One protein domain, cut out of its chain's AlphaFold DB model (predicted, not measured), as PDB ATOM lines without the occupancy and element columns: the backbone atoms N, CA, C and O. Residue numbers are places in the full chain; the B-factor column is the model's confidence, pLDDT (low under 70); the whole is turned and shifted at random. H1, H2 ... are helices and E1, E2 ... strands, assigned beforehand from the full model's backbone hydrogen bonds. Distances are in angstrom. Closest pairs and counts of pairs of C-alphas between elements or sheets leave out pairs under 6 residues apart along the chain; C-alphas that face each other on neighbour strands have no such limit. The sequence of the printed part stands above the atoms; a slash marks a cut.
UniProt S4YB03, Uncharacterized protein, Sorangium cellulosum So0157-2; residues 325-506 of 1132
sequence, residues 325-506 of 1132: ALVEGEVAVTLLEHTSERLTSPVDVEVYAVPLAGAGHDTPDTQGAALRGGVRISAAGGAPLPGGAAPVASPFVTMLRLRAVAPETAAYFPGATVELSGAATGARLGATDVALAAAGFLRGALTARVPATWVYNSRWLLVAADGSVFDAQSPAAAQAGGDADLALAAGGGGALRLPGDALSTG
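Overview. This is residues 325 to 506 of the 1132 residues of an uncharacterized protein of Sorangium cellulosum So0157-2 (UniProt S4YB03). Two strongly twisted sheets, one of six strands and one of three, lie face to face as a sandwich, with the short strand pair E6 and E9 at one end and the small helices H1 and H2 at the other. H3 only grazes the larger sheet, and residues 481 to 506 make a long tail with no named element outside the sandwich. The printed part has 182 residues, with three named helices and eleven named strands in the order E1 E2 E3 E4 E5 E6 E7 H1 H2 E8 E9 E10 E11 H3; the sheets, E4 E3 E2 E5 E10 E11 and E1 E7 E8, are antiparallel. The class is mostly strand, with under half of the residues in named elements; the whole is compact, with a radius of gyration of the C-alphas of 15.5 A and spans of 45 by 32 by 30 A.

Arrangement. In the larger sheet E2, residues 347 to 357, E3, 370 to 378, and E4, 381 to 386, form a meander, each strand the antiparallel neighbour of the one before. With E5, 396 to 404, they make a Greek key, the first strand being the antiparallel neighbour of the fourth. Within hydrogen-bond range are N 349 and O 375 of E2 and E3, 2.8 A, N 376 and O 383 of E3 and E4, 2.7 A, and N 350 and O 401 of E2 and E5, 2.9 A. E10, 458 to 463, is the antiparallel neighbour of E5, with N 402 and O 459 within hydrogen-bond range at 2.8 A; E10 and E11, 469 to 471, form a hairpin, with N 462 and O 470 at 2.8 A. In the smaller sheet E7, 416 to 422, has as neighbours E1, 331 to 338, with N 334 and O 419 at 2.9 A, and E8, 445 to 450, with N 418 and O 448 at 2.9 A. The facing parts of the two sheets are 9.2 A centre to centre, their strands at 35 degrees; the closest C-alphas of E1 and E3 are Val 331 and Gly 373, 5.0 A. E6, 411 to 413, runs on into E7 at 80 degrees, and E8 into E9, 453 to 455, at 92 degrees; N 413 and O 453 are 2.8 A apart. H1, 425 to 428, only grazes the smaller sheet; H2, 434 to 438, is on neither of these two sheets. H3, 475 to 480, comes closest to E10 at the C-alphas of Ala 478 and Arg 459, 6.1 A. In H2 and H3 every O i to N i+4 pair is within hydrogen-bond range; H1 is too short for one.

Along the chain. E1, 19.5 A long, begins at C-alpha 331 (-40.084, 20.084, 3.651). E2, 28.2 A, bends by 56 degrees at residue 353, and E3, 23.7 A, by 57 degrees at residue 373. E5 measures 24.9 A and E7 19.2 A. H3 ends at C-alpha 480 (-17.424, 5.045, 10.965).

Size, cuts and confidence. The two C-alphas farthest apart are those of Ala 380 and Gly 493, 47.2 A. The printed part has no cut, and the link from E2 to E3 is long, 12 residues. The mean pLDDT of the printed part is 84.5; residues 407 to 409, 491 to 494 and 500 to 506 are under 70.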
ATOM      1  N   ALA A 325     -47.123  12.391   7.110       88.94
ATOM      2  CA  ALA A 325     -47.582  13.661   6.533       88.94
ATOM      3  C   ALA A 325     -46.560  14.820   6.565       88.94
ATOM      4  O   ALA A 325     -46.667  15.740   5.754       88.94
ATOM      5  N   LEU A 326     -45.568  14.805   7.469       90.31
ATOM      6  CA  LEU A 326     -44.473  15.782   7.475       90.31
ATOM      7  C   LEU A 326     -43.608  15.675   6.213       90.31
ATOM      8  O   LEU A 326     -43.217  16.697   5.661       90.31
ATOM      9  N   VAL A 327     -43.321  14.452   5.764       92.69
ATOM     10  CA  VAL A 327     -42.356  14.136   4.698       92.69
ATOM     11  C   VAL A 327     -43.005  13.487   3.467       92.69
ATOM     12  O   VAL A 327     -42.304  12.962   2.603       92.69
ATOM     13  N   GLU A 328     -44.335  13.533   3.344       90.00
ATOM     14  CA  GLU A 328     -45.065  13.137   2.126       90.00
ATOM     15  C   GLU A 328     -44.718  14.026   0.919       90.00
ATOM     16  O   GLU A 328     -44.657  13.548  -0.214       90.00
ATOM     17  N   GLY A 329     -44.467  15.315   1.163       89.44
ATOM     18  CA  GLY A 329     -44.067  16.300   0.158       89.44
ATOM     19  C   GLY A 329     -42.715  16.942   0.471       89.44
ATOM     20  O   GLY A 329     -41.926  16.423   1.259       89.44
ATOM     21  N   GLU A 330     -42.451  18.094  -0.143       92.75
ATOM     22  CA  GLU A 330     -41.284  18.914   0.200       92.75
ATOM     23  C   GLU A 330     -41.379  19.438   1.640       92.75
ATOM     24  O   GLU A 330     -42.467  19.745   2.140       92.75
ATOM     25  N   VAL A 331     -40.221  19.559   2.292       93.56
ATOM     26  CA  VAL A 331     -40.084  20.084   3.651       93.56
ATOM     27  C   VAL A 331     -39.241  21.348   3.625       93.56
ATOM     28  O   VAL A 331     -38.067  21.324   3.255       93.56
ATOM     29  N   ALA A 332     -39.821  22.452   4.085       92.38
ATOM     30  CA  ALA A 332     -39.073  23.664   4.367       92.38
ATOM     31  C   ALA A 332     -38.323  23.505   5.698       92.38
ATOM     32  O   ALA A 332     -38.928  23.175   6.720       92.38
ATOM     33  N   VAL A 333     -37.010  23.754   5.680       91.56
ATOM     34  CA  VAL A 333     -36.149  23.707   6.871       91.56
ATOM     35  C   VAL A 333     -35.647  25.110   7.184       91.56
ATOM     36  O   VAL A 333     -34.844  25.676   6.440       91.56
ATOM     37  N   THR A 334     -36.109  25.671   8.299       88.44
ATOM     38  CA  THR A 334     -35.773  27.036   8.723       88.44
ATOM     39  C   THR A 334     -34.844  27.009   9.929       88.44
ATOM     40  O   THR A 334     -35.142  26.378  10.940       88.44
ATOM     41  N   LEU A 335     -33.710  27.711   9.855       87.88
ATOM     42  CA  LEU A 335     -32.775  27.822  10.976       87.88
ATOM     43  C   LEU A 335     -33.273  28.851  12.003       87.88
ATOM     44  O   LEU A 335     -33.274  30.046  11.717       87.88
ATOM     45  N   LEU A 336     -33.660  28.402  13.202       82.00
ATOM     46  CA  LEU A 336     -34.166  29.276  14.273       82.00
ATOM     47  C   LEU A 336     -33.055  29.803  15.184       82.00
ATOM     48  O   LEU A 336     -33.056  30.965  15.586       82.00
ATOM     49  N   GLU A 337     -32.121  28.933  15.556       81.69
ATOM     50  CA  GLU A 337     -30.995  29.264  16.426       81.69
ATOM     51  C   GLU A 337     -29.803  28.385  16.061       81.69
ATOM     52  O   GLU A 337     -29.957  27.185  15.844       81.69
ATOM     53  N   HIS A 338     -28.603  28.957  16.025       84.06
ATOM     54  CA  HIS A 338     -27.365  28.189  15.961       84.06
ATOM     55  C   HIS A 338     -26.248  28.956  16.655       84.06
ATOM     56  O   HIS A 338     -26.283  30.184  16.749       84.06
ATOM     57  N   THR A 339     -25.249  28.219  17.123       78.75
ATOM     58  CA  THR A 339     -24.003  28.801  17.620       78.75
ATOM     59  C   THR A 339     -22.954  28.653  16.526       78.75
ATOM     60  O   THR A 339     -22.762  27.555  16.019       78.75
ATOM     61  N   SER A 340     -22.282  29.734  16.132       76.75
ATOM     62  CA  SER A 340     -21.172  29.653  15.169       76.75
ATOM     63  C   SER A 340     -19.831  29.344  15.847       76.75
ATOM     64  O   SER A 340     -18.893  28.894  15.188       76.75
ATOM     65  N   GLU A 341     -19.732  29.530  17.170       75.75
ATOM     66  CA  GLU A 341     -18.544  29.161  17.938       75.75
ATOM     67  C   GLU A 341     -18.256  27.660  17.804       75.75
ATOM     68  O   GLU A 341     -19.110  26.817  18.074       75.75
ATOM     69  N   ARG A 342     -17.013  27.329  17.431       79.12
ATOM     70  CA  ARG A 342     -16.499  25.957  17.254       79.12
ATOM     71  C   ARG A 342     -17.065  25.176  16.066       79.12
ATOM     72  O   ARG A 342     -16.709  24.009  15.927       79.12
ATOM     73  N   LEU A 343     -17.867  25.787  15.192       83.44
ATOM     74  CA  LEU A 343     -18.211  25.168  13.913       83.44
ATOM     75  C   LEU A 343     -16.939  25.051  13.057       83.44
ATOM     76  O   LEU A 343     -16.376  26.063  12.645       83.44
ATOM     77  N   THR A 344     -16.465  23.827  12.816       85.50
ATOM     78  CA  THR A 344     -15.191  23.609  12.102       85.50
ATOM     79  C   THR A 344     -15.335  23.635  10.579       85.50
ATOM     80  O   THR A 344     -14.389  23.996   9.886       85.50
ATOM     81  N   SER A 345     -16.506  23.272  10.052       88.06
ATOM     82  CA  SER A 345     -16.849  23.262   8.624       88.06
ATOM     83  C   SER A 345     -18.369  23.409   8.468       88.06
ATOM     84  O   SER A 345     -19.085  23.046   9.406       88.06
ATOM     85  N   PRO A 346     -18.900  23.934   7.342       90.88
ATOM     86  CA  PRO A 346     -20.337  23.941   7.102       90.88
ATOM     87  C   PRO A 346     -20.940  22.531   7.166       90.88
ATOM     88  O   PRO A 346     -20.365  21.574   6.638       90.88
ATOM     89  N   VAL A 347     -22.107  22.419   7.801       92.38
ATOM     90  CA  VAL A 347     -22.847  21.160   7.972       92.38
ATOM     91  C   VAL A 347     -24.224  21.302   7.338       92.38
ATOM     92  O   VAL A 347     -24.958  22.241   7.649       92.38
ATOM     93  N   ASP A 348     -24.571  20.369   6.459       94.12
ATOM     94  CA  ASP A 348     -25.912  20.227   5.902       94.12
ATOM     95  C   ASP A 348     -26.779  19.455   6.907       94.12
ATOM     96  O   ASP A 348     -26.411  18.359   7.330       94.12
ATOM     97  N   VAL A 349     -27.909  20.040   7.304       94.19
ATOM     98  CA  VAL A 349     -28.978  19.384   8.068       94.19
ATOM     99  C   VAL A 349     -30.103  19.080   7.088       94.19
ATOM    100  O   VAL A 349     -30.821  19.981   6.661       94.19
ATOM    101  N   GLU A 350     -30.223  17.820   6.697       95.75
ATOM    102  CA  GLU A 350     -31.125  17.353   5.643       95.75
ATOM    103  C   GLU A 350     -32.262  16.515   6.239       95.75
ATOM    104  O   GLU A 350     -32.038  15.746   7.169       95.75
ATOM    105  N   VAL A 351     -33.475  16.644   5.705       96.00
ATOM    106  CA  VAL A 351     -34.679  15.908   6.115       96.00
ATOM    107  C   VAL A 351     -35.012  14.868   5.057       96.00
ATOM    108  O   VAL A 351     -35.128  15.194   3.875       96.00
ATOM    109  N   TYR A 352     -35.215  13.630   5.489       95.56
ATOM    110  CA  TYR A 352     -35.472  12.484   4.630       95.56
ATOM    111  C   TYR A 352     -36.786  11.784   4.983       95.56
ATOM    112  O   TYR A 352     -37.125  11.638   6.158       95.56
ATOM    113  N   ALA A 353     -37.474  11.302   3.947       95.00
ATOM    114  CA  ALA A 353     -38.442  10.214   4.053       95.00
ATOM    115  C   ALA A 353     -37.697   8.893   3.810       95.00
ATOM    116  O   ALA A 353     -37.137   8.701   2.728       95.00
ATOM    117  N   VAL A 354     -37.653   8.016   4.815       93.94
ATOM    118  CA  VAL A 354     -36.869   6.771   4.784       93.94
ATOM    119  C   VAL A 354     -37.809   5.563   4.859       93.94
ATOM    120  O   VAL A 354     -38.480   5.416   5.882       93.94
ATOM    121  N   PRO A 355     -37.899   4.719   3.812       92.75
ATOM    122  CA  PRO A 355     -38.758   3.536   3.831       92.75
ATOM    123  C   PRO A 355     -38.297   2.533   4.891       92.75
ATOM    124  O   PRO A 355     -37.109   2.441   5.206       92.75
ATOM    125  N   LEU A 356     -39.243   1.776   5.444       89.75
ATOM    126  CA  LEU A 356     -38.949   0.712   6.399       89.75
ATOM    127  C   LEU A 356     -38.894  -0.645   5.692       89.75
ATOM    128  O   LEU A 356     -39.783  -1.003   4.920       89.75
ATOM    129  N   ALA A 357     -37.855  -1.416   5.995       84.06
ATOM    130  CA  ALA A 357     -37.607  -2.753   5.478       84.06
ATOM    131  C   ALA A 357     -37.693  -3.817   6.590       84.06
ATOM    132  O   ALA A 357     -37.835  -3.512   7.777       84.06
ATOM    133  N   GLY A 358     -37.595  -5.090   6.194       77.31
ATOM    134  CA  GLY A 358     -37.652  -6.244   7.096       77.31
ATOM    135  C   GLY A 358     -39.062  -6.820   7.274       77.31
ATOM    136  O   GLY A 358     -40.060  -6.197   6.926       77.31
ATOM    137  N   ALA A 359     -39.156  -8.039   7.818       71.06
ATOM    138  CA  ALA A 359     -40.429  -8.761   7.968       71.06
ATOM    139  C   ALA A 359     -41.437  -8.054   8.902       71.06
ATOM    140  O   ALA A 359     -42.636  -8.314   8.808       71.06
ATOM    141  N   GLY A 360     -40.953  -7.169   9.782       70.50
ATOM    142  CA  GLY A 360     -41.756  -6.338  10.681       70.50
ATOM    143  C   GLY A 360     -41.921  -4.878  10.243       70.50
ATOM    144  O   GLY A 360     -42.600  -4.142  10.950       70.50
ATOM    145  N   HIS A 361     -41.333  -4.465   9.109       79.31
ATOM    146  CA  HIS A 361     -41.224  -3.058   8.689       79.31
ATOM    147  C   HIS A 361     -40.720  -2.143   9.819       79.31
ATOM    148  O   HIS A 361     -41.329  -1.126  10.134       79.31
ATOM    149  N   ASP A 362     -39.622  -2.530  10.464       82.12
ATOM    150  CA  ASP A 362     -39.071  -1.888  11.661       82.12
ATOM    151  C   ASP A 362     -37.654  -1.329  11.455       82.12
ATOM    152  O   ASP A 362     -37.148  -0.599  12.305       82.12
ATOM    153  N   THR A 363     -37.014  -1.625  10.320       85.69
ATOM    154  CA  THR A 363     -35.623  -1.242  10.050       85.69
ATOM    155  C   THR A 363     -35.558  -0.152   8.972       85.69
ATOM    156  O   THR A 363     -36.017  -0.400   7.858       85.69
ATOM    157  N   PRO A 364     -34.997   1.042   9.247       89.69
ATOM    158  CA  PRO A 364     -34.852   2.092   8.235       89.69
ATOM    159  C   PRO A 364     -33.913   1.692   7.082       89.69
ATOM    160  O   PRO A 364     -32.765   1.326   7.322       89.69
ATOM    161  N   ASP A 365     -34.374   1.807   5.833       90.06
ATOM    162  CA  ASP A 365     -33.565   1.596   4.625       90.06
ATOM    163  C   ASP A 365     -33.058   2.936   4.061       90.06
ATOM    164  O   ASP A 365     -33.739   3.627   3.297       90.06
ATOM    165  N   THR A 366     -31.832   3.314   4.436       88.75
ATOM    166  CA  THR A 366     -31.203   4.574   4.002       88.75
ATOM    167  C   THR A 366     -30.839   4.599   2.514       88.75
ATOM    168  O   THR A 366     -30.669   5.689   1.965       88.75
ATOM    169  N   GLN A 367     -30.762   3.448   1.829       86.25
ATOM    170  CA  GLN A 367     -30.512   3.381   0.381       86.25
ATOM    171  C   GLN A 367     -31.754   3.813  -0.415       86.25
ATOM    172  O   GLN A 367     -31.630   4.440  -1.468       86.25
ATOM    173  N   GLY A 368     -32.949   3.520   0.109       85.94
ATOM    174  CA  GLY A 368     -34.241   3.946  -0.439       85.94
ATOM    175  C   GLY A 368     -34.700   5.346  -0.004       85.94
ATOM    176  O   GLY A 368     -35.815   5.750  -0.337       85.94
ATOM    177  N   ALA A 369     -33.883   6.087   0.751       90.88
ATOM    178  CA  ALA A 369     -34.262   7.369   1.342       90.88
ATOM    179  C   ALA A 369     -34.394   8.505   0.309       90.88
ATOM    180  O   ALA A 369     -33.500   8.742  -0.506       90.88
ATOM    181  N   ALA A 370     -35.470   9.291   0.404       94.31
ATOM    182  CA  ALA A 370     -35.697  10.465  -0.442       94.31
ATOM    183  C   ALA A 370     -35.506  11.775   0.337       94.31
ATOM    184  O   ALA A 370     -36.137  11.992   1.374       94.31
ATOM    185  N   LEU A 371     -34.659  12.670  -0.182       94.81
ATOM    186  CA  LEU A 371     -34.436  14.002   0.387       94.81
ATOM    187  C   LEU A 371     -35.688  14.872   0.205       94.81
ATOM    188  O   LEU A 371     -36.114  15.115  -0.926       94.81
ATOM    189  N   ARG A 372     -36.239  15.393   1.304       94.94
ATOM    190  CA  ARG A 372     -37.405  16.294   1.300       94.94
ATOM    191  C   ARG A 372     -37.060  17.768   1.441       94.94
ATOM    192  O   ARG A 372     -37.838  18.604   0.997       94.94
ATOM    193  N   GLY A 373     -35.887  18.081   1.977       95.44
ATOM    194  CA  GLY A 373     -35.352  19.438   2.075       95.44
ATOM    195  C   GLY A 373     -34.199  19.505   3.064       95.44
ATOM    196  O   GLY A 373     -33.853  18.502   3.685       95.44
ATOM    197  N   GLY A 374     -33.580  20.669   3.230       95.38
ATOM    198  CA  GLY A 374     -32.500  20.832   4.199       95.38
ATOM    199  C   GLY A 374     -32.065  22.275   4.407       95.38
ATOM    200  O   GLY A 374     -32.560  23.197   3.760       95.38
ATOM    201  N   VAL A 375     -31.100  22.466   5.301       95.50
ATOM    202  CA  VAL A 375     -30.417  23.743   5.515       95.50
ATOM    203  C   VAL A 375     -28.921  23.514   5.708       95.50
ATOM    204  O   VAL A 375     -28.496  22.702   6.526       95.50
ATOM    205  N   ARG A 376     -28.103  24.253   4.965       94.38
ATOM    206  CA  ARG A 376     -26.657  24.334   5.149       94.38
ATOM    207  C   ARG A 376     -26.338  25.362   6.215       94.38
ATOM    208  O   ARG A 376     -26.554  26.553   6.003       94.38
ATOM    209  N   ILE A 377     -25.788  24.923   7.338       91.88
ATOM    210  CA  ILE A 377     -25.401  25.787   8.452       91.88
ATOM    211  C   ILE A 377     -23.910  26.103   8.340       91.88
ATOM    212  O   ILE A 377     -23.067  25.209   8.301       91.88
ATOM    213  N   SER A 378     -23.585  27.392   8.294       89.94
ATOM    214  CA  SER A 378     -22.222  27.924   8.238       89.94
ATOM    215  C   SER A 378     -22.010  28.985   9.321       89.94
ATOM    216  O   SER A 378     -22.957  29.396   9.987       89.94
ATOM    217  N   ALA A 379     -20.786  29.504   9.456       82.31
ATOM    218  CA  ALA A 379     -20.516  30.630  10.354       82.31
ATOM    219  C   ALA A 379     -21.293  31.911   9.977       82.31
ATOM    220  O   ALA A 379     -21.483  32.779  10.826       82.31
ATOM    221  N   ALA A 380     -21.743  32.025   8.721       80.00
ATOM    222  CA  ALA A 380     -22.542  33.144   8.224       80.00
ATOM    223  C   ALA A 380     -24.062  32.950   8.419       80.00
ATOM    224  O   ALA A 380     -24.827  33.858   8.103       80.00
ATOM    225  N   GLY A 381     -24.505  31.791   8.923       83.75
ATOM    226  CA  GLY A 381     -25.918  31.437   9.069       83.75
ATOM    227  C   GLY A 381     -26.350  30.248   8.209       83.75
ATOM    228  O   GLY A 381     -25.517  29.480   7.715       83.75
ATOM    229  N   GLY A 382     -27.669  30.085   8.073       85.69
ATOM    230  CA  GLY A 382     -28.314  28.989   7.349       85.69
ATOM    231  C   GLY A 382     -28.677  29.355   5.910       85.69
ATOM    232  O   GLY A 382     -29.265  30.409   5.683       85.69
ATOM    233  N   ALA A 383     -28.373  28.476   4.956       90.94
ATOM    234  CA  ALA A 383     -28.814  28.571   3.563       90.94
ATOM    235  C   ALA A 383     -29.697  27.359   3.205       90.94
ATOM    236  O   ALA A 383     -29.289  26.234   3.487       90.94
ATOM    237  N   PRO A 384     -30.888  27.539   2.608       92.12
ATOM    238  CA  PRO A 384     -31.787  26.427   2.307       92.12
ATOM    239  C   PRO A 384     -31.191  25.474   1.258       92.12
ATOM    240  O   PRO A 384     -30.480  25.896   0.346       92.12
ATOM    241  N   LEU A 385     -31.511  24.186   1.383       92.69
ATOM    242  CA  LEU A 385     -31.183  23.124   0.434       92.69
ATOM    243  C   LEU A 385     -32.495  22.557  -0.133       92.69
ATOM    244  O   LEU A 385     -33.353  22.141   0.651       92.69
ATOM    245  N   PRO A 386     -32.678  22.535  -1.465       88.69
ATOM    246  CA  PRO A 386     -33.901  22.018  -2.070       88.69
ATOM    247  C   PRO A 386     -33.997  20.497  -1.894       88.69
ATOM    248  O   PRO A 386     -32.992  19.790  -1.969       88.69
ATOM    249  N   GLY A 387     -35.215  20.003  -1.676       87.56
ATOM    250  CA  GLY A 387     -35.539  18.577  -1.714       87.56
ATOM    251  C   GLY A 387     -36.418  18.227  -2.911       87.56
ATOM    252  O   GLY A 387     -36.494  18.993  -3.870       87.56
ATOM    253  N   GLY A 388     -37.075  17.068  -2.862       85.31
ATOM    254  CA  GLY A 388     -38.050  16.663  -3.872       85.31
ATOM    255  C   GLY A 388     -39.270  15.954  -3.287       85.31
ATOM    256  O   GLY A 388     -39.239  15.428  -2.176       85.31
ATOM    257  N   ALA A 389     -40.342  15.891  -4.079       81.75
ATOM    258  CA  ALA A 389     -41.636  15.299  -3.715       81.75
ATOM    259  C   ALA A 389     -41.881  13.901  -4.326       81.75
ATOM    260  O   ALA A 389     -43.022  13.480  -4.490       81.75
ATOM    261  N   ALA A 390     -40.824  13.172  -4.709       84.88
ATOM    262  CA  ALA A 390     -40.971  11.832  -5.284       84.88
ATOM    263  C   ALA A 390     -41.663  10.868  -4.291       84.88
ATOM    264  O   ALA A 390     -41.334  10.910  -3.104       84.88
ATOM    265  N   PRO A 391     -42.593   9.999  -4.721       84.81
ATOM    266  CA  PRO A 391     -43.242   9.047  -3.821       84.81
ATOM    267  C   PRO A 391     -42.221   8.130  -3.132       84.81
ATOM    268  O   PRO A 391     -41.283   7.664  -3.773       84.81
ATOM    269  N   VAL A 392     -42.424   7.859  -1.843       86.50
ATOM    270  CA  VAL A 392     -41.646   6.880  -1.064       86.50
ATOM    271  C   VAL A 392     -42.585   5.755  -0.645       86.50
ATOM    272  O   VAL A 392     -43.752   6.006  -0.342       86.50
ATOM    273  N   ALA A 393     -42.103   4.512  -0.680       85.06
ATOM    274  CA  ALA A 393     -42.896   3.350  -0.290       85.06
ATOM    275  C   ALA A 393     -43.252   3.423   1.204       85.06
ATOM    276  O   ALA A 393     -42.363   3.556   2.041       85.06
ATOM    277  N   SER A 394     -44.546   3.352   1.518       82.81
ATOM    278  CA  SER A 394     -45.055   3.273   2.893       82.81
ATOM    279  C   SER A 394     -44.973   1.822   3.407       82.81
ATOM    280  O   SER A 394     -45.175   0.900   2.606       82.81
ATOM    281  N   PRO A 395     -44.699   1.596   4.708       87.62
ATOM    282  CA  PRO A 395     -44.460   2.609   5.745       87.62
ATOM    283  C   PRO A 395     -43.057   3.234   5.661       87.62
ATOM    284  O   PRO A 395     -42.081   2.561   5.323       87.62
ATOM    285  N   PHE A 396     -42.950   4.524   5.986       90.50
ATOM    286  CA  PHE A 396     -41.674   5.253   6.043       90.50
ATOM    287  C   PHE A 396     -41.598   6.149   7.282       90.50
ATOM    288  O   PHE A 396     -42.603   6.500   7.887       90.50
ATOM    289  N   VAL A 397     -40.390   6.551   7.673       91.50
ATOM    290  CA  VAL A 397     -40.162   7.438   8.824       91.50
ATOM    291  C   VAL A 397     -39.427   8.711   8.437       91.50
ATOM    292  O   VAL A 397     -38.681   8.759   7.457       91.50
ATOM    293  N   THR A 398     -39.629   9.753   9.243       93.31
ATOM    294  CA  THR A 398     -38.858  10.992   9.133       93.31
ATOM    295  C   THR A 398     -37.502  10.824   9.811       93.31
ATOM    296  O   THR A 398     -37.429  10.517  11.005       93.31
ATOM    297  N   MET A 399     -36.427  11.094   9.073       93.94
ATOM    298  CA  MET A 399     -35.064  11.103   9.609       93.94
ATOM    299  C   MET A 399     -34.321  12.377   9.213       93.94
ATOM    300  O   MET A 399     -34.540  12.925   8.134       93.94
ATOM    301  N   LEU A 400     -33.420  12.839  10.080       93.94
ATOM    302  CA  LEU A 400     -32.443  13.874   9.758       93.94
ATOM    303  C   LEU A 400     -31.100  13.241   9.409       93.94
ATOM    304  O   LEU A 400     -30.658  12.307  10.076       93.94
ATOM    305  N   ARG A 401     -30.414  13.811   8.421       93.62
ATOM    306  CA  ARG A 401     -29.016  13.506   8.117       93.62
ATOM    307  C   ARG A 401     -28.167  14.755   8.304       93.62
ATOM    308  O   ARG A 401     -28.418  15.780   7.678       93.62
ATOM    309  N   LEU A 402     -27.151  14.660   9.156       92.94
ATOM    310  CA  LEU A 402     -26.101  15.668   9.281       92.94
ATOM    311  C   LEU A 402     -24.942  15.270   8.378       92.94
ATOM    312  O   LEU A 402     -24.423  14.166   8.527       92.94
ATOM    313  N   ARG A 403     -24.512  16.148   7.472       91.38
ATOM    314  CA  ARG A 403     -23.418  15.867   6.532       91.38
ATOM    315  C   ARG A 403     -22.418  17.016   6.490       91.38
ATOM    316  O   ARG A 403     -22.802  18.171   6.324       91.38
ATOM    317  N   ALA A 404     -21.129  16.709   6.617       88.56
ATOM    318  CA  ALA A 404     -20.078  17.707   6.427       88.56
ATOM    319  C   ALA A 404     -19.949  18.062   4.933       88.56
ATOM    320  O   ALA A 404     -19.916  17.173   4.084       88.56
ATOM    321  N   VAL A 405     -19.876  19.355   4.597       84.62
ATOM    322  CA  VAL A 405     -19.821  19.807   3.188       84.62
ATOM    323  C   VAL A 405     -18.446  19.566   2.553       84.62
ATOM    324  O   VAL A 405     -18.349  19.360   1.345       84.62
ATOM    325  N   ALA A 406     -17.377  19.581   3.354       79.06
ATOM    326  CA  ALA A 406     -16.035  19.244   2.890       79.06
ATOM    327  C   ALA A 406     -15.831  17.713   2.928       79.06
ATOM    328  O   ALA A 406     -16.035  17.118   3.989       79.06
ATOM    329  N   PRO A 407     -15.435  17.067   1.814       57.78
ATOM    330  CA  PRO A 407     -15.200  15.627   1.790       57.78
ATOM    331  C   PRO A 407     -14.054  15.221   2.739       57.78
ATOM    332  O   PRO A 407     -13.089  15.962   2.922       57.78
ATOM    333  N   GLU A 408     -14.180  14.041   3.352       59.03
ATOM    334  CA  GLU A 408     -13.146  13.350   4.152       59.03
ATOM    335  C   GLU A 408     -12.696  14.012   5.475       59.03
ATOM    336  O   GLU A 408     -11.742  13.552   6.102       59.03
ATOM    337  N   THR A 409     -13.391  15.045   5.972       64.62
ATOM    338  CA  THR A 409     -13.059  15.689   7.262       64.62
ATOM    339  C   THR A 409     -14.189  15.578   8.284       64.62
ATOM    340  O   THR A 409     -15.328  15.949   8.017       64.62
ATOM    341  N   ALA A 410     -13.865  15.102   9.491       80.31
ATOM    342  CA  ALA A 410     -14.779  15.160  10.627       80.31
ATOM    343  C   ALA A 410     -15.105  16.624  10.963       80.31
ATOM    344  O   ALA A 410     -14.195  17.432  11.179       80.31
ATOM    345  N   ALA A 411     -16.390  16.969  11.032       86.88
ATOM    346  CA  ALA A 411     -16.837  18.306  11.406       86.88
ATOM    347  C   ALA A 411     -17.464  18.287  12.801       86.88
ATOM    348  O   ALA A 411     -18.307  17.440  13.099       86.88
ATOM    349  N   TYR A 412     -17.075  19.229  13.660       89.75
ATOM    350  CA  TYR A 412     -17.788  19.454  14.909       89.75
ATOM    351  C   TYR A 412     -18.964  20.390  14.642       89.75
ATOM    352  O   TYR A 412     -18.783  21.538  14.228       89.75
ATOM    353  N   PHE A 413     -20.168  19.886  14.889       89.00
ATOM    354  CA  PHE A 413     -21.405  20.636  14.818       89.00
ATOM    355  C   PHE A 413     -21.778  21.114  16.230       89.00
ATOM    356  O   PHE A 413     -22.038  20.289  17.102       89.00
ATOM    357  N   PRO A 414     -21.826  22.426  16.502       87.00
ATOM    358  CA  PRO A 414     -22.102  22.957  17.838       87.00
ATOM    359  C   PRO A 414     -23.581  22.866  18.256       87.00
ATOM    360  O   PRO A 414     -23.920  23.260  19.371       87.00
ATOM    361  N   GLY A 415     -24.450  22.326  17.397       87.94
ATOM    362  CA  GLY A 415     -25.888  22.229  17.623       87.94
ATOM    363  C   GLY A 415     -26.662  23.383  16.982       87.94
ATOM    364  O   GLY A 415     -26.145  24.488  16.793       87.94
ATOM    365  N   ALA A 416     -27.926  23.122  16.661       87.50
ATOM    366  CA  ALA A 416     -28.851  24.123  16.140       87.50
ATOM    367  C   ALA A 416     -30.297  23.757  16.474       87.50
ATOM    368  O   ALA A 416     -30.614  22.604  16.754       87.50
ATOM    369  N   THR A 417     -31.179  24.744  16.406       86.81
ATOM    370  CA  THR A 417     -32.626  24.542  16.433       86.81
ATOM    371  C   THR A 417     -33.171  24.864  15.054       86.81
ATOM    372  O   THR A 417     -32.944  25.966  14.544       86.81
ATOM    373  N   VAL A 418     -33.874  23.907  14.456       88.00
ATOM    374  CA  VAL A 418     -34.484  24.033  13.132       88.00
ATOM    375  C   VAL A 418     -35.992  23.826  13.219       88.00
ATOM    376  O   VAL A 418     -36.479  23.041  14.028       88.00
ATOM    377  N   GLU A 419     -36.729  24.540  12.384       89.12
ATOM    378  CA  GLU A 419     -38.154  24.330  12.143       89.12
ATOM    379  C   GLU A 419     -38.318  23.528  10.852       89.12
ATOM    380  O   GLU A 419     -37.745  23.888   9.824       89.12
ATOM    381  N   LEU A 420     -39.076  22.436  10.928       90.75
ATOM    382  CA  LEU A 420     -39.424  21.547   9.827       90.75
ATOM    383  C   LEU A 420     -40.898  21.769   9.488       90.75
ATOM    384  O   LEU A 420     -41.749  21.616  10.365       90.75
ATOM    385  N   SER A 421     -41.201  22.103   8.236       91.12
ATOM    386  CA  SER A 421     -42.570  22.334   7.771       91.12
ATOM    387  C   SER A 421     -42.847  21.593   6.465       91.12
ATOM    388  O   SER A 421     -42.299  21.950   5.422       91.12
ATOM    389  N   GLY A 422     -43.728  20.597   6.515       91.25
ATOM    390  CA  GLY A 422     -44.188  19.831   5.360       91.25
ATOM    391  C   GLY A 422     -45.213  20.594   4.519       91.25
ATOM    392  O   GLY A 422     -46.099  21.267   5.045       91.25
ATOM    393  N   ALA A 423     -45.113  20.473   3.195       88.81
ATOM    394  CA  ALA A 423     -46.014  21.141   2.252       88.81
ATOM    395  C   ALA A 423     -47.321  20.370   1.963       88.81
ATOM    396  O   ALA A 423     -48.241  20.928   1.358       88.81
ATOM    397  N   ALA A 424     -47.420  19.100   2.375       88.06
ATOM    398  CA  ALA A 424     -48.591  18.256   2.131       88.06
ATOM    399  C   ALA A 424     -49.853  18.806   2.822       88.06
ATOM    400  O   ALA A 424     -49.791  19.404   3.892       88.06
ATOM    401  N   THR A 425     -51.039  18.589   2.249       86.19
ATOM    402  CA  THR A 425     -52.291  19.104   2.836       86.19
ATOM    403  C   THR A 425     -52.570  18.507   4.221       86.19
ATOM    404  O   THR A 425     -52.953  19.238   5.134       86.19
ATOM    405  N   GLY A 426     -52.294  17.210   4.409       83.88
ATOM    406  CA  GLY A 426     -52.440  16.519   5.697       83.88
ATOM    407  C   GLY A 426     -51.477  17.002   6.791       83.88
ATOM    408  O   GLY A 426     -51.764  16.823   7.974       83.88
ATOM    409  N   ALA A 427     -50.383  17.685   6.425       87.81
ATOM    410  CA  ALA A 427     -49.410  18.256   7.360       87.81
ATOM    411  C   ALA A 427     -50.018  19.321   8.287       87.81
ATOM    412  O   ALA A 427     -49.482  19.589   9.360       87.81
ATOM    413  N   ARG A 428     -51.134  19.935   7.880       88.19
ATOM    414  CA  ARG A 428     -51.755  21.076   8.569       88.19
ATOM    415  C   ARG A 428     -52.756  20.676   9.651       88.19
ATOM    416  O   ARG A 428     -53.302  21.552  10.302       88.19
ATOM    417  N   LEU A 429     -53.044  19.390   9.831       88.44
ATOM    418  CA  LEU A 429     -54.017  18.919  10.823       88.44
ATOM    419  C   LEU A 429     -53.387  18.748  12.195       88.44
ATOM    420  O   LEU A 429     -52.176  18.578  12.302       88.44
ATOM    421  N   GLY A 430     -54.229  18.707  13.229       86.00
ATOM    422  CA  GLY A 430     -53.795  18.328  14.570       86.00
ATOM    423  C   GLY A 430     -53.122  16.950  14.595       86.00
ATOM    424  O   GLY A 430     -53.485  16.044  13.829       86.00
ATOM    425  N   ALA A 431     -52.128  16.804  15.471       85.31
ATOM    426  CA  ALA A 431     -51.460  15.535  15.738       85.31
ATOM    427  C   ALA A 431     -52.468  14.413  16.060       85.31
ATOM    428  O   ALA A 431     -53.553  14.660  16.581       85.31
ATOM    429  N   THR A 432     -52.116  13.170  15.732       83.50
ATOM    430  CA  THR A 432     -52.943  11.989  16.043       83.50
ATOM    431  C   THR A 432     -52.887  11.611  17.521       83.50
ATOM    432  O   THR A 432     -53.855  11.082  18.061       83.50
ATOM    433  N   ASP A 433     -51.764  11.888  18.184       83.19
ATOM    434  CA  ASP A 433     -51.619  11.724  19.628       83.19
ATOM    435  C   ASP A 433     -52.417  12.800  20.377       83.19
ATOM    436  O   ASP A 433     -52.267  13.993  20.113       83.19
ATOM    437  N   VAL A 434     -53.247  12.382  21.336       83.88
ATOM    438  CA  VAL A 434     -54.167  13.268  22.067       83.88
ATOM    439  C   VAL A 434     -53.423  14.323  22.891       83.88
ATOM    440  O   VAL A 434     -53.874  15.465  22.964       83.88
ATOM    441  N   ALA A 435     -52.272  13.990  23.486       81.75
ATOM    442  CA  ALA A 435     -51.508  14.941  24.292       81.75
ATOM    443  C   ALA A 435     -50.826  15.999  23.410       81.75
ATOM    444  O   ALA A 435     -50.831  17.186  23.746       81.75
ATOM    445  N   LEU A 436     -50.297  15.595  22.251       80.62
ATOM    446  CA  LEU A 436     -49.749  16.521  21.255       80.62
ATOM    447  C   LEU A 436     -50.850  17.359  20.582       80.62
ATOM    448  O   LEU A 436     -50.665  18.555  20.359       80.62
ATOM    449  N   ALA A 437     -52.025  16.783  20.324       83.75
ATOM    450  CA  ALA A 437     -53.180  17.515  19.809       83.75
ATOM    451  C   ALA A 437     -53.661  18.582  20.805       83.75
ATOM    452  O   ALA A 437     -53.821  19.744  20.429       83.75
ATOM    453  N   ALA A 438     -53.780  18.229  22.092       84.94
ATOM    454  CA  ALA A 438     -54.105  19.169  23.163       84.94
ATOM    455  C   ALA A 438     -53.023  20.248  23.347       84.94
ATOM    456  O   ALA A 438     -53.309  21.343  23.828       84.94
ATOM    457  N   ALA A 439     -51.782  19.979  22.935       79.19
ATOM    458  CA  ALA A 439     -50.718  20.974  22.880       79.19
ATOM    459  C   ALA A 439     -50.726  21.839  21.599       79.19
ATOM    460  O   ALA A 439     -50.019  22.844  21.527       79.19
ATOM    461  N   GLY A 440     -51.573  21.513  20.617       79.94
ATOM    462  CA  GLY A 440     -51.738  22.253  19.366       79.94
ATOM    463  C   GLY A 440     -50.713  21.931  18.283       79.94
ATOM    464  O   GLY A 440     -50.494  22.763  17.408       79.94
ATOM    465  N   PHE A 441     -50.064  20.768  18.341       80.44
ATOM    466  CA  PHE A 441     -49.111  20.366  17.309       80.44
ATOM    467  C   PHE A 441     -49.812  20.009  16.005       80.44
ATOM    468  O   PHE A 441     -50.865  19.364  16.005       80.44
ATOM    469  N   LEU A 442     -49.162  20.370  14.900       86.56
ATOM    470  CA  LEU A 442     -49.568  19.963  13.564       86.56
ATOM    471  C   LEU A 442     -48.794  18.713  13.128       86.56
ATOM    472  O   LEU A 442     -47.621  18.560  13.465       86.56
ATOM    473  N   ARG A 443     -49.426  17.836  12.340       88.50
ATOM    474  CA  ARG A 443     -48.814  16.583  11.854       88.50
ATOM    475  C   ARG A 443     -47.521  16.814  11.070       88.50
ATOM    476  O   ARG A 443     -46.616  15.993  11.144       88.50
ATOM    477  N   GLY A 444     -47.423  17.913  10.326       88.19
ATOM    478  CA  GLY A 444     -46.255  18.227   9.510       88.19
ATOM    479  C   GLY A 444     -45.585  19.549   9.852       88.19
ATOM    480  O   GLY A 444     -45.004  20.163   8.965       88.19
ATOM    481  N   ALA A 445     -45.630  19.975  11.116       87.56
ATOM    482  CA  ALA A 445     -44.828  21.100  11.584       87.56
ATOM    483  C   ALA A 445     -44.159  20.761  12.920       87.56
ATOM    484  O   ALA A 445     -44.845  20.532  13.915       87.56
ATOM    485  N   LEU A 446     -42.822  20.743  12.958       87.31
ATOM    486  CA  LEU A 446     -42.045  20.404  14.155       87.31
ATOM    487  C   LEU A 446     -40.851  21.340  14.337       87.31
ATOM    488  O   LEU A 446     -40.171  21.701  13.382       87.31
ATOM    489  N   THR A 447     -40.552  21.695  15.584       86.94
ATOM    490  CA  THR A 447     -39.254  22.282  15.935       86.94
ATOM    491  C   THR A 447     -38.360  21.170  16.463       86.94
ATOM    492  O   THR A 447     -38.718  20.523  17.442       86.94
ATOM    493  N   ALA A 448     -37.200  20.974  15.839       85.25
ATOM    494  CA  ALA A 448     -36.222  19.972  16.239       85.25
ATOM    495  C   ALA A 448     -34.930  20.644  16.713       85.25
ATOM    496  O   ALA A 448     -34.340  21.481  16.019       85.25
ATOM    497  N   ARG A 449     -34.465  20.263  17.906       84.62
ATOM    498  CA  ARG A 449     -33.161  20.681  18.420       84.62
ATOM    499  C   ARG A 449     -32.133  19.613  18.085       84.62
ATOM    500  O   ARG A 449     -32.139  18.543  18.679       84.62
ATOM    501  N   VAL A 450     -31.224  19.928  17.173       86.69
ATOM    502  CA  VAL A 450     -30.113  19.055  16.801       86.69
ATOM    503  C   VAL A 450     -28.984  19.217  17.833       86.69
ATOM    504  O   VAL A 450     -28.525  20.347  18.054       86.69
ATOM    505  N   PRO A 451     -28.528  18.130  18.484       84.75
ATOM    506  CA  PRO A 451     -27.504  18.194  19.521       84.75
ATOM    507  C   PRO A 451     -26.145  18.628  18.969       84.75
ATOM    508  O   PRO A 451     -25.827  18.422  17.796       84.75
ATOM    509  N   ALA A 452     -25.310  19.184  19.848       87.25
ATOM    510  CA  ALA A 452     -23.901  19.386  19.543       87.25
ATOM    511  C   ALA A 452     -23.216  18.023  19.395       87.25
ATOM    512  O   ALA A 452     -23.340  17.172  20.279       87.25
ATOM    513  N   THR A 453     -22.523  17.795  18.282       88.44
ATOM    514  CA  THR A 453     -21.987  16.475  17.973       88.44
ATOM    515  C   THR A 453     -20.896  16.484  16.908       88.44
ATOM    516  O   THR A 453     -20.754  17.440  16.148       88.44
ATOM    517  N   TRP A 454     -20.126  15.400  16.835       89.06
ATOM    518  CA  TRP A 454     -19.209  15.150  15.724       89.06
ATOM    519  C   TRP A 454     -19.940  14.477  14.560       89.06
ATOM    520  O   TRP A 454     -20.729  13.548  14.762       89.06
ATOM    521  N   VAL A 455     -19.644  14.948  13.349       89.12
ATOM    522  CA  VAL A 455     -20.150  14.423  12.079       89.12
ATOM    523  C   VAL A 455     -18.972  13.835  11.302       89.12
ATOM    524  O   VAL A 455     -18.132  14.575  10.787       89.12
ATOM    525  N   TYR A 456     -18.904  12.505  11.237       86.81
ATOM    526  CA  TYR A 456     -17.922  11.749  10.456       86.81
ATOM    527  C   TYR A 456     -18.607  11.273   9.171       86.81
ATOM    528  O   TYR A 456     -19.372  10.321   9.219       86.81
ATOM    529  N   ASN A 457     -18.391  11.955   8.040       83.00
ATOM    530  CA  ASN A 457     -19.124  11.761   6.774       83.00
ATOM    531  C   ASN A 457     -20.630  12.098   6.873       83.00
ATOM    532  O   ASN A 457     -21.048  13.175   6.438       83.00
ATOM    533  N   SER A 458     -21.423  11.236   7.510       86.94
ATOM    534  CA  SER A 458     -22.851  11.434   7.766       86.94
ATOM    535  C   SER A 458     -23.254  10.927   9.146       86.94
ATOM    536  O   SER A 458     -22.738   9.909   9.601       86.94
ATOM    537  N   ARG A 459     -24.209  11.606   9.786       89.81
ATOM    538  CA  ARG A 459     -24.870  11.135  11.010       89.81
ATOM    539  C   ARG A 459     -26.384  11.130  10.841       89.81
ATOM    540  O   ARG A 459     -26.941  12.155  10.452       89.81
ATOM    541  N   TRP A 460     -27.034  10.018  11.161       91.62
ATOM    542  CA  TRP A 460     -28.481   9.847  11.024       91.62
ATOM    543  C   TRP A 460     -29.204   9.973  12.368       91.62
ATOM    544  O   TRP A 460     -28.774   9.398  13.364       91.62
ATOM    545  N   LEU A 461     -30.315  10.710  12.389       90.44
ATOM    546  CA  LEU A 461     -31.160  10.903  13.568       90.44
ATOM    547  C   LEU A 461     -32.624  10.598  13.227       90.44
ATOM    548  O   LEU A 461     -33.139  11.077  12.219       90.44
ATOM    549  N   LEU A 462     -33.314   9.846  14.079       90.12
ATOM    550  CA  LEU A 462     -34.763   9.648  14.021       90.12
ATOM    551  C   LEU A 462     -35.483  10.865  14.616       90.12
ATOM    552  O   LEU A 462     -35.026  11.419  15.617       90.12
ATOM    553  N   VAL A 463     -36.615  11.264  14.030       89.69
ATOM    554  CA  VAL A 463     -37.431  12.390  14.520       89.69
ATOM    555  C   VAL A 463     -38.725  11.878  15.150       89.69
ATOM    556  O   VAL A 463     -39.471  11.114  14.535       89.69
ATOM    557  N   ALA A 464     -39.004  12.322  16.372       87.75
ATOM    558  CA  ALA A 464     -40.217  12.008  17.114       87.75
ATOM    559  C   ALA A 464     -41.376  12.957  16.808       87.75
ATOM    560  O   ALA A 464     -41.187  14.067  16.312       87.75
ATOM    561  N   ALA A 465     -42.586  12.538  17.177       85.50
ATOM    562  CA  ALA A 465     -43.821  13.297  17.008       85.50
ATOM    563  C   ALA A 465     -43.837  14.634  17.768       85.50
ATOM    564  O   ALA A 465     -44.582  15.533  17.397       85.50
ATOM    565  N   ASP A 466     -43.014  14.785  18.806       80.31
ATOM    566  CA  ASP A 466     -42.844  16.038  19.546       80.31
ATOM    567  C   ASP A 466     -41.641  16.866  19.056       80.31
ATOM    568  O   ASP A 466     -41.353  17.907  19.634       80.31
ATOM    569  N   GLY A 467     -40.922  16.428  18.014       83.56
ATOM    570  CA  GLY A 467     -39.705  17.073  17.511       83.56
ATOM    571  C   GLY A 467     -38.415  16.677  18.240       83.56
ATOM    572  O   GLY A 467     -37.340  17.153  17.863       83.56
ATOM    573  N   SER A 468     -38.482  15.797  19.244       84.31
ATOM    574  CA  SER A 468     -37.287  15.193  19.843       84.31
ATOM    575  C   SER A 468     -36.523  14.381  18.794       84.31
ATOM    576  O   SER A 468     -37.122  13.722  17.943       84.31
ATOM    577  N   VAL A 469     -35.192  14.411  18.853       86.38
ATOM    578  CA  VAL A 469     -34.332  13.635  17.948       86.38
ATOM    579  C   VAL A 469     -33.631  12.515  18.703       86.38
ATOM    580  O   VAL A 469     -33.168  12.731  19.820       86.38
ATOM    581  N   PHE A 470     -33.548  11.338  18.089       86.62
ATOM    582  CA  PHE A 470     -32.897  10.145  18.633       86.62
ATOM    583  C   PHE A 470     -31.776   9.718  17.690       86.62
ATOM    584  O   PHE A 470     -31.917   9.836  16.475       86.62
ATOM    585  N   ASP A 471     -30.661   9.225  18.223       86.94
ATOM    586  CA  ASP A 471     -29.602   8.680  17.373       86.94
ATOM    587  C   ASP A 471     -30.113   7.433  16.640       86.94
ATOM    588  O   ASP A 471     -30.695   6.546  17.263       86.94
ATOM    589  N   ALA A 472     -29.940   7.390  15.318       87.81
ATOM    590  CA  ALA A 472     -30.321   6.236  14.503       87.81
ATOM    591  C   ALA A 472     -29.163   5.239  14.338       87.81
ATOM    592  O   ALA A 472     -29.293   4.258  13.605       87.81
ATOM    593  N   GLN A 473     -28.022   5.522  14.975       86.81
ATOM    594  CA  GLN A 473     -26.781   4.782  14.810       86.81
ATOM    595  C   GLN A 473     -26.206   4.322  16.149       86.81
ATOM    596  O   GLN A 473     -26.197   5.053  17.142       86.81
ATOM    597  N   SER A 474     -25.628   3.124  16.160       84.19
ATOM    598  CA  SER A 474     -24.748   2.689  17.235       84.19
ATOM    599  C   SER A 474     -23.507   3.597  17.314       84.19
ATOM    600  O   SER A 474     -23.056   4.134  16.296       84.19
ATOM    601  N   PRO A 475     -22.876   3.761  18.494       82.38
ATOM    602  CA  PRO A 475     -21.668   4.581  18.624       82.38
ATOM    603  C   PRO A 475     -20.541   4.198  17.648       82.38
ATOM    604  O   PRO A 475     -19.784   5.068  17.222       82.38
ATOM    605  N   ALA A 476     -20.440   2.914  17.280       84.31
ATOM    606  CA  ALA A 476     -19.469   2.423  16.305       84.31
ATOM    607  C   ALA A 476     -19.825   2.847  14.867       84.31
ATOM    608  O   ALA A 476     -18.960   3.359  14.156       84.31
ATOM    609  N   ALA A 477     -21.091   2.702  14.458       82.56
ATOM    610  CA  ALA A 477     -21.563   3.128  13.138       82.56
ATOM    611  C   ALA A 477     -21.478   4.653  12.956       82.56
ATOM    612  O   ALA A 477     -21.007   5.124  11.918       82.56
ATOM    613  N   ALA A 478     -21.821   5.428  13.992       82.44
ATOM    614  CA  ALA A 478     -21.721   6.889  13.985       82.44
ATOM    615  C   ALA A 478     -20.270   7.399  13.840       82.44
ATOM    616  O   ALA A 478     -20.039   8.443  13.233       82.44
ATOM    617  N   GLN A 479     -19.280   6.681  14.389       83.56
ATOM    618  CA  GLN A 479     -17.853   7.013  14.229       83.56
ATOM    619  C   GLN A 479     -17.301   6.610  12.860       83.56
ATOM    620  O   GLN A 479     -16.436   7.298  12.322       83.56
ATOM    621  N   ALA A 480     -17.797   5.506  12.298       82.56
ATOM    622  CA  ALA A 480     -17.424   5.045  10.965       82.56
ATOM    623  C   ALA A 480     -18.105   5.843   9.835       82.56
ATOM    624  O   ALA A 480     -17.732   5.685   8.675       82.56
ATOM    625  N   GLY A 481     -19.097   6.683  10.161       76.62
ATOM    626  CA  GLY A 481     -19.911   7.390   9.172       76.62
ATOM    627  C   GLY A 481     -20.794   6.456   8.346       76.62
ATOM    628  O   GLY A 481     -20.988   6.708   7.157       76.62
ATOM    629  N   GLY A 482     -21.247   5.356   8.960       78.69
ATOM    630  CA  GLY A 482     -22.074   4.326   8.330       78.69
ATOM    631  C   GLY A 482     -23.541   4.732   8.153       78.69
ATOM    632  O   GLY A 482     -23.917   5.881   8.389       78.69
ATOM    633  N   ASP A 483     -24.374   3.774   7.749       83.62
ATOM    634  CA  ASP A 483     -25.832   3.920   7.648       83.62
ATOM    635  C   ASP A 483     -26.530   3.780   9.020       83.62
ATOM    636  O   ASP A 483     -25.874   3.561  10.044       83.62
ATOM    637  N   ALA A 484     -27.853   3.974   9.061       82.62
ATOM    638  CA  ALA A 484     -28.662   3.720  10.254       82.62
ATOM    639  C   ALA A 484     -28.735   2.208  10.545       82.62
ATOM    640  O   ALA A 484     -29.034   1.426   9.648       82.62
ATOM    641  N   ASP A 485     -28.456   1.800  11.787       80.62
ATOM    642  CA  ASP A 485     -28.381   0.389  12.209       80.62
ATOM    643  C   ASP A 485     -29.263   0.064  13.433       80.62
ATOM    644  O   ASP A 485     -29.286  -1.080  13.894       80.62
ATOM    645  N   LEU A 486     -30.019   1.043  13.946       81.88
ATOM    646  CA  LEU A 486     -30.975   0.862  15.043       81.88
ATOM    647  C   LEU A 486     -32.407   0.671  14.517       81.88
ATOM    648  O   LEU A 486     -32.969   1.558  13.874       81.88
ATOM    649  N   ALA A 487     -33.011  -0.477  14.841       82.12
ATOM    650  CA  ALA A 487     -34.400  -0.793  14.510       82.12
ATOM    651  C   ALA A 487     -35.403  -0.109  15.461       82.12
ATOM    652  O   ALA A 487     -35.133   0.100  16.648       82.12
ATOM    653  N   LEU A 488     -36.583   0.212  14.932       84.75
ATOM    654  CA  LEU A 488     -37.744   0.683  15.685       84.75
ATOM    655  C   LEU A 488     -38.346  -0.467  16.503       84.75
ATOM    656  O   LEU A 488     -38.341  -1.621  16.087       84.75
ATOM    657  N   ALA A 489     -38.901  -0.165  17.675       81.62
ATOM    658  CA  ALA A 489     -39.545  -1.165  18.521       81.62
ATOM    659  C   ALA A 489     -41.033  -1.331  18.170       81.62
ATOM    660  O   ALA A 489     -41.733  -0.353  17.901       81.62
ATOM    661  N   ALA A 490     -41.554  -2.557  18.257       71.69
ATOM    662  CA  ALA A 490     -42.990  -2.813  18.174       71.69
ATOM    663  C   ALA A 490     -43.697  -2.353  19.465       71.69
ATOM    664  O   ALA A 490     -43.426  -2.853  20.558       71.69
ATOM    665  N   GLY A 491     -44.605  -1.386  19.354       64.75
ATOM    666  CA  GLY A 491     -45.454  -0.908  20.444       64.75
ATOM    667  C   GLY A 491     -46.735  -1.729  20.622       64.75
ATOM    668  O   GLY A 491     -47.126  -2.535  19.775       64.75
ATOM    669  N   GLY A 492     -47.431  -1.506  21.743       58.09
ATOM    670  CA  GLY A 492     -48.741  -2.116  21.995       58.09
ATOM    671  C   GLY A 492     -49.751  -1.741  20.906       58.09
ATOM    672  O   GLY A 492     -49.892  -0.566  20.580       58.09
ATOM    673  N   GLY A 493     -50.429  -2.739  20.332       61.62
ATOM    674  CA  GLY A 493     -51.375  -2.544  19.225       61.62
ATOM    675  C   GLY A 493     -50.744  -2.473  17.826       61.62
ATOM    676  O   GLY A 493     -51.464  -2.201  16.874       61.62
ATOM    677  N   GLY A 494     -49.435  -2.728  17.681       63.81
ATOM    678  CA  GLY A 494     -48.751  -2.772  16.379       63.81
ATOM    679  C   GLY A 494     -48.176  -1.435  15.890       63.81
ATOM    680  O   GLY A 494     -47.653  -1.375  14.785       63.81
ATOM    681  N   ALA A 495     -48.240  -0.370  16.697       74.38
ATOM    682  CA  ALA A 495     -47.651   0.930  16.366       74.38
ATOM    683  C   ALA A 495     -46.131   0.952  16.608       74.38
ATOM    684  O   ALA A 495     -45.667   0.487  17.648       74.38
ATOM    685  N   LEU A 496     -45.354   1.532  15.690       82.00
ATOM    686  CA  LEU A 496     -43.897   1.671  15.821       82.00
ATOM    687  C   LEU A 496     -43.513   2.661  16.935       82.00
ATOM    688  O   LEU A 496     -44.174   3.683  17.131       82.00
ATOM    689  N   ARG A 497     -42.419   2.372  17.648       85.38
ATOM    690  CA  ARG A 497     -41.829   3.241  18.675       85.38
ATOM    691  C   ARG A 497     -40.336   3.465  18.448       85.38
ATOM    692  O   ARG A 497     -39.620   2.562  18.025       85.38
ATOM    693  N   LEU A 498     -39.870   4.664  18.776       83.88
ATOM    694  CA  LEU A 498     -38.455   5.028  18.752       83.88
ATOM    695  C   LEU A 498     -37.671   4.306  19.870       83.88
ATOM    696  O   LEU A 498     -38.253   4.007  20.920       83.88
ATOM    697  N   PRO A 499     -36.366   4.028  19.681       74.81
ATOM    698  CA  PRO A 499     -35.550   3.329  20.674       74.81
ATOM    699  C   PRO A 499     -35.383   4.163  21.956       74.81
ATOM    700  O   PRO A 499     -34.920   5.302  21.909       74.81
ATOM    701  N   GLY A 500     -35.731   3.592  23.114       59.34
ATOM    702  CA  GLY A 500     -35.777   4.310  24.399       59.34
ATOM    703  C   GLY A 500     -34.420   4.667  25.026       59.34
ATOM    704  O   GLY A 500     -34.376   5.538  25.890       59.34
ATOM    705  N   ASP A 501     -33.325   4.041  24.583       55.84
ATOM    706  CA  ASP A 501     -31.986   4.192  25.184       55.84
ATOM    707  C   ASP A 501     -31.129   5.296  24.525       55.84
ATOM    708  O   ASP A 501     -29.989   5.534  24.931       55.84
ATOM    709  N   ALA A 502     -31.645   5.977  23.496       59.34
ATOM    710  CA  ALA A 502     -30.905   6.992  22.747       59.34
ATOM    711  C   ALA A 502     -31.018   8.399  23.372       59.34
ATOM    712  O   ALA A 502     -32.062   8.811  23.876       59.34
ATOM    713  N   LEU A 503     -29.913   9.158  23.329       54.41
ATOM    714  CA  LEU A 503     -29.838  10.535  23.832       54.41
ATOM    715  C   LEU A 503     -30.813  11.440  23.067       54.41
ATOM    716  O   LEU A 503     -30.573  11.775  21.911       54.41
ATOM    717  N   SER A 504     -31.870  11.885  23.741       60.59
ATOM    718  CA  SER A 504     -32.814  12.870  23.217       60.59
ATOM    719  C   SER A 504     -32.402  14.297  23.577       60.59
ATOM    720  O   SER A 504     -32.043  14.567  24.728       60.59
ATOM    721  N   THR A 505     -32.561  15.249  22.660       56.19
ATOM    722  CA  THR A 505     -32.520  16.680  22.988       56.19
ATOM    723  C   THR A 505     -33.879  17.328  22.796       56.19
ATOM    724  O   THR A 505     -34.307  17.471  21.664       56.19
ATOM    725  N   GLY A 506     -34.474  17.750  23.921       51.75
ATOM    726  CA  GLY A 506     -35.517  18.774  24.103       51.75
ATOM    727  C   GLY A 506     -36.635  18.892  23.044       51.75
ATOM    728  O   GLY A 506     -36.344  19.206  21.896       51.75
TER     729      GLY A 506